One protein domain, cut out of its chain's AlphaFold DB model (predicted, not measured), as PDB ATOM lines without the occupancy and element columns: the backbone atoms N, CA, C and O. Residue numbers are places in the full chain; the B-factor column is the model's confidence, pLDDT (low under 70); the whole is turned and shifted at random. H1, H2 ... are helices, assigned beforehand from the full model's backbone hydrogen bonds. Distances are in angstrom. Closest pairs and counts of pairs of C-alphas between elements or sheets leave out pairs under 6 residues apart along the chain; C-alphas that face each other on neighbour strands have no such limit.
ATOM      1  N   LYS A  47      16.407 -24.160  15.059       97.19
ATOM      2  CA  LYS A  47      17.729 -23.724  15.521       97.19
ATOM      3  C   LYS A  47      18.294 -22.583  14.685       97.19
ATOM      4  O   LYS A  47      18.900 -21.686  15.249       97.19
ATOM      5  N   GLU A  48      18.052 -22.579  13.380       97.81
ATOM      6  CA  GLU A  48      18.394 -21.454  12.507       97.81
ATOM      7  C   GLU A  48      17.636 -20.192  12.914       97.81
ATOM      8  O   GLU A  48      18.240 -19.130  13.029       97.81
ATOM      9  N   LYS A  49      16.339 -20.310  13.217       97.81
ATOM     10  CA  LYS A  49      15.556 -19.174  13.709       97.81
ATOM     11  C   LYS A  49      16.083 -18.639  15.045       97.81
ATOM     12  O   LYS A  49      16.241 -17.436  15.196       97.81
ATOM     13  N   GLU A  50      16.388 -19.533  15.983       97.69
ATOM     14  CA  GLU A  50      16.970 -19.176  17.286       97.69
ATOM     15  C   GLU A  50      18.332 -18.475  17.125       97.69
ATOM     16  O   GLU A  50      18.622 -17.523  17.839       97.69
ATOM     17  N   LEU A  51      19.154 -18.898  16.158       98.00
ATOM     18  CA  LEU A  51      20.423 -18.232  15.850       98.00
ATOM     19  C   LEU A  51      20.233 -16.816  15.307       98.00
ATOM     20  O   LEU A  51      21.009 -15.939  15.672       98.00
ATOM     21  N   ILE A  52      19.235 -16.601  14.447       97.88
ATOM     22  CA  ILE A  52      18.913 -15.269  13.922       97.88
ATOM     23  C   ILE A  52      18.467 -14.362  15.071       97.88
ATOM     24  O   ILE A  52      19.067 -13.315  15.266       97.88
ATOM     25  N   GLU A  53      17.516 -14.809  15.896       97.75
ATOM     26  CA  GLU A  53      17.020 -14.034  17.046       97.75
ATOM     27  C   GLU A  53      18.161 -13.639  18.007       97.75
ATOM     28  O   GLU A  53      18.270 -12.482  18.403       97.75
ATOM     29  N   ILE A  54      19.067 -14.573  18.321       97.81
ATOM     30  CA  ILE A  54      20.239 -14.299  19.168       97.81
ATOM     31  C   ILE A  54      21.236 -13.357  18.477       97.81
ATOM     32  O   ILE A  54      21.918 -12.582  19.148       97.81
ATOM     33  N   SER A  55      21.396 -13.454  17.158       97.50
ATOM     34  CA  SER A  55      22.294 -12.573  16.407       97.50
ATOM     35  C   SER A  55      21.788 -11.136  16.434       97.50
ATOM     36  O   SER A  55      22.568 -10.241  16.751       97.50
ATOM     37  N   ASP A  56      20.495 -10.948  16.172       97.25
ATOM     38  CA  ASP A  56      19.839  -9.643  16.158       97.25
ATOM     39  C   ASP A  56      19.891  -9.000  17.555       97.25
ATOM     40  O   ASP A  56      20.287  -7.846  17.697       97.25
ATOM     41  N   GLU A  57      19.607  -9.771  18.616       96.94
ATOM     42  CA  GLU A  57      19.729  -9.298  20.004       96.94
ATOM     43  C   GLU A  57      21.179  -8.922  20.359       96.94
ATOM     44  O   GLU A  57      21.442  -7.922  21.026       96.94
ATOM     45  N   ASN A  58      22.162  -9.696  19.896       97.81
ATOM     46  CA  ASN A  58      23.565  -9.349  20.112       97.81
ATOM     47  C   ASN A  58      23.983  -8.078  19.366       97.81
ATOM     48  O   ASN A  58      24.900  -7.395  19.823       97.81
ATOM     49  N   GLU A  59      23.400  -7.798  18.203       97.06
ATOM     50  CA  GLU A  59      23.659  -6.571  17.451       97.06
ATOM     51  C   GLU A  59      23.066  -5.363  18.179       97.06
ATOM     52  O   GLU A  59      23.820  -4.451  18.521       97.06
ATOM     53  N   SER A  60      21.793  -5.432  18.579       95.12
ATOM     54  CA  SER A  60      21.143  -4.354  19.333       95.12
ATOM     55  C   SER A  60      21.849  -4.062  20.658       95.12
ATOM     56  O   SER A  60      22.082  -2.907  21.006       95.12
ATOM     57  N   LEU A  61      22.275  -5.099  21.390       95.56
ATOM     58  CA  LEU A  61      23.017  -4.921  22.642       95.56
ATOM     59  C   LEU A  61      24.386  -4.268  22.420       95.56
ATOM     60  O   LEU A  61      24.862  -3.514  23.268       95.56
ATOM     61  N   LYS A  62      25.062  -4.550  21.301       95.06
ATOM     62  CA  LYS A  62      26.343  -3.898  20.985       95.06
ATOM     63  C   LYS A  62      26.152  -2.424  20.665       95.06
ATOM     64  O   LYS A  62      26.982  -1.620  21.093       95.06
ATOM     65  N   GLU A  63      25.099  -2.086  19.932       93.56
ATOM     66  CA  GLU A  63      24.727  -0.702  19.644       93.56
ATOM     67  C   GLU A  63      24.392   0.047  20.934       93.56
ATOM     68  O   GLU A  63      24.991   1.088  21.202       93.56
ATOM     69  N   GLU A  64      23.563  -0.538  21.799       91.31
ATOM     70  CA  GLU A  64      23.231   0.025  23.111       91.31
ATOM     71  C   GLU A  64      24.489   0.245  23.966       91.31
ATOM     72  O   GLU A  64      24.707   1.329  24.506       91.31
ATOM     73  N   ILE A  65      25.391  -0.742  24.031       93.94
ATOM     74  CA  ILE A  65      26.680  -0.597  24.726       93.94
ATOM     75  C   ILE A  65      27.523   0.531  24.114       93.94
ATOM     76  O   ILE A  65      28.248   1.212  24.844       93.94
ATOM     77  N   SER A  66      27.490   0.709  22.793       93.19
ATOM     78  CA  SER A  66      28.206   1.790  22.114       93.19
ATOM     79  C   SER A  66      27.637   3.154  22.500       93.19
ATOM     80  O   SER A  66      28.407   4.047  22.858       93.19
ATOM     81  N   LEU A  67      26.310   3.298  22.502       91.19
ATOM     82  CA  LEU A  67      25.622   4.519  22.917       91.19
ATOM     83  C   LEU A  67      25.919   4.845  24.384       91.19
ATOM     84  O   LEU A  67      26.382   5.941  24.681       91.19
ATOM     85  N   LEU A  68      25.801   3.868  25.287       89.69
ATOM     86  CA  LEU A  68      26.114   4.042  26.712       89.69
ATOM     87  C   LEU A  68      27.573   4.445  26.981       89.69
ATOM     88  O   LEU A  68      27.869   5.024  28.022       89.69
ATOM     89  N   LYS A  69      28.507   4.096  26.090       90.19
ATOM     90  CA  LYS A  69      29.930   4.432  26.248       90.19
ATOM     91  C   LYS A  69      30.317   5.768  25.640       90.19
ATOM     92  O   LYS A  69      31.279   6.368  26.110       90.19
ATOM     93  N   ASN A  70      29.647   6.164  24.562       91.69
ATOM     94  CA  ASN A  70      30.110   7.245  23.698       91.69
ATOM     95  C   ASN A  70      29.125   8.419  23.602       91.69
ATOM     96  O   ASN A  70      29.488   9.439  23.022       91.69
ATOM     97  N   ASN A  71      27.906   8.294  24.137       90.56
ATOM     98  CA  ASN A  71      26.874   9.322  24.077       90.56
ATOM     99  C   ASN A  71      26.366   9.671  25.489       90.56
ATOM    100  O   ASN A  71      25.536   8.970  26.065       90.56
ATOM    101  N   ASP A  72      26.862  10.783  26.034       89.31
ATOM    102  CA  ASP A  72      26.487  11.269  27.367       89.31
ATOM    103  C   ASP A  72      24.996  11.653  27.465       89.31
ATOM    104  O   ASP A  72      24.389  11.473  28.520       89.31
ATOM    105  N   GLU A  73      24.387  12.131  26.375       88.00
ATOM    106  CA  GLU A  73      22.961  12.489  26.325       88.00
ATOM    107  C   GLU A  73      22.075  11.240  26.405       88.00
ATOM    108  O   GLU A  73      21.109  11.204  27.169       88.00
ATOM    109  N   TYR A  74      22.471  10.168  25.712       87.50
ATOM    110  CA  TYR A  74      21.833   8.858  25.835       87.50
ATOM    111  C   TYR A  74      21.930   8.314  27.270       87.50
ATOM    112  O   TYR A  74      20.951   7.821  27.831       87.50
ATOM    113  N   VAL A  75      23.099   8.445  27.907       89.94
ATOM    114  CA  VAL A  75      23.298   8.027  29.305       89.94
ATOM    115  C   VAL A  75      22.421   8.839  30.263       89.94
ATOM    116  O   VAL A  75      21.805   8.260  31.162       89.94
ATOM    117  N   GLU A  76      22.334  10.160  30.082       89.25
ATOM    118  CA  GLU A  76      21.455  11.014  30.883       89.25
ATOM    119  C   GLU A  76      19.987  10.615  30.707       89.25
ATOM    120  O   GLU A  76      19.281  10.471  31.708       89.25
ATOM    121  N   HIS A  77      19.538  10.383  29.472       87.81
ATOM    122  CA  HIS A  77      18.180   9.932  29.186       87.81
ATOM    123  C   HIS A  77      17.840   8.656  29.969       87.81
ATOM    124  O   HIS A  77      16.881   8.643  30.743       87.81
ATOM    125  N   ILE A  78      18.669   7.613  29.853       88.44
ATOM    126  CA  ILE A  78      18.468   6.339  30.561       88.44
ATOM    127  C   ILE A  78      18.497   6.531  32.085       88.44
ATOM    128  O   ILE A  78      17.725   5.906  32.817       88.44
ATOM    129  N   ALA A  79      19.361   7.405  32.606       90.31
ATOM    130  CA  ALA A  79      19.388   7.714  34.033       90.31
ATOM    131  C   ALA A  79      18.101   8.417  34.493       90.31
ATOM    132  O   ALA A  79      17.540   8.063  35.532       90.31
ATOM    133  N   ARG A  80      17.604   9.390  33.720       90.12
ATOM    134  CA  ARG A  80      16.352  10.101  34.006       90.12
ATOM    135  C   ARG A  80      15.147   9.168  33.927       90.12
ATOM    136  O   ARG A  80      14.289   9.255  34.800       90.12
ATOM    137  N   GLU A  81      15.112   8.257  32.958       86.81
ATOM    138  CA  GLU A  81      14.087   7.215  32.840       86.81
ATOM    139  C   GLU A  81      14.057   6.322  34.087       86.81
ATOM    140  O   GLU A  81      13.033   6.225  34.764       86.81
ATOM    141  N   ASN A  82      15.211   5.763  34.467       88.88
ATOM    142  CA  ASN A  82      15.342   4.888  35.637       88.88
ATOM    143  C   ASN A  82      15.004   5.584  36.965       88.88
ATOM    144  O   ASN A  82      14.576   4.935  37.921       88.88
ATOM    145  N   LEU A  83      15.207   6.901  37.047       91.06
ATOM    146  CA  LEU A  83      14.886   7.714  38.221       91.06
ATOM    147  C   LEU A  83      13.454   8.277  38.202       91.06
ATOM    148  O   LEU A  83      13.054   8.919  39.174       91.06
ATOM    149  N   GLY A  84      12.683   8.061  37.131       88.75
ATOM    150  CA  GLY A  84      11.333   8.615  36.980       88.75
ATOM    151  C   GLY A  84      11.309  10.142  36.829       88.75
ATOM    152  O   GLY A  84      10.387  10.798  37.309       88.75
ATOM    153  N   LEU A  85      12.341  10.718  36.208       86.62
ATOM    154  CA  LEU A  85      12.540  12.162  36.010       86.62
ATOM    155  C   LEU A  85      12.193  12.641  34.585       86.62
ATOM    156  O   LEU A  85      12.539  13.771  34.217       86.62
ATOM    157  N   ILE A  86      11.550  11.794  33.778       82.19
ATOM    158  CA  ILE A  86      11.015  12.162  32.459       82.19
ATOM    159  C   ILE A  86       9.716  12.944  32.659       82.19
ATOM    160  O   ILE A  86       8.825  12.505  33.388       82.19
ATOM    161  N   LYS A  87       9.608  14.121  32.040       80.62
ATOM    162  CA  LYS A  87       8.371  14.914  32.065       80.62
ATOM    163  C   LYS A  87       7.379  14.377  31.033       80.62
ATOM    164  O   LYS A  87       7.785  13.936  29.969       80.62
ATOM    165  N   GLU A  88       6.080  14.499  31.309       72.56
ATOM    166  CA  GLU A  88       5.004  14.022  30.413       72.56
ATOM    167  C   GLU A  88       5.035  14.648  29.001       72.56
ATOM    168  O   GLU A  88       4.469  14.078  28.076       72.56
TER     169      GLU A  88
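Overview. This is residues 47 to 88 of the 98 residues of the protein "Septum formation initiator family protein" of SAR86 cluster bacterium (UniProt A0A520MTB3). One long straight helix, H1, meets a shorter helix, H2, at one end, and the two make an open L with a tight corner between them. The long arm is H1, whose residues 47 to 63 stick out free, and the last printed residues, 83 to 88, follow H2 as a short tail with no named element. The printed part has 42 residues with two named helices, H1 then H2, and no named strand; its class is all helix. It is extended, with a radius of gyration of the C-alphas of 14.4 A, and flat in outline, spanning 42 by 23 by 13 A.

Arrangement. Start with H1, residues 47 to 70, and look near its end for H2, residues 72 to 82. They touch only at the corner by their link, H1 with residues 67 to 68 alone; the closest C-alphas are those of Leu 68 and Val 75, 5.5 A apart. Their lines stand at a steep tilt of 69.6 degrees, only just short of about perpendicular, and they run opposite ways. Their centres are 20.1 A apart. In H1 and H2 every O i to N i+4 pair is within hydrogen-bond range.

Along the chain. Find C-alpha 47 at (17.729, -23.724, 15.521); from there H1 runs 34.3 A to C-alpha 70 at (30.110, 7.245, 23.698). H2 begins at C-alpha 72 and runs 15.3 A to C-alpha 82 at (15.342, 4.888, 35.637).

Size, cuts and confidence. The two C-alphas farthest apart are those of Lys 47 and Lys 87, at 43.1 A. The printed part has no cut, and the link from H1 to H2, one residue, is tight. Residues 79 to 84, of which 79 to 82 belong to H2, also stand free. In the B-factor column the mean pLDDT of the printed part is 91.9, and no printed residue is under 70.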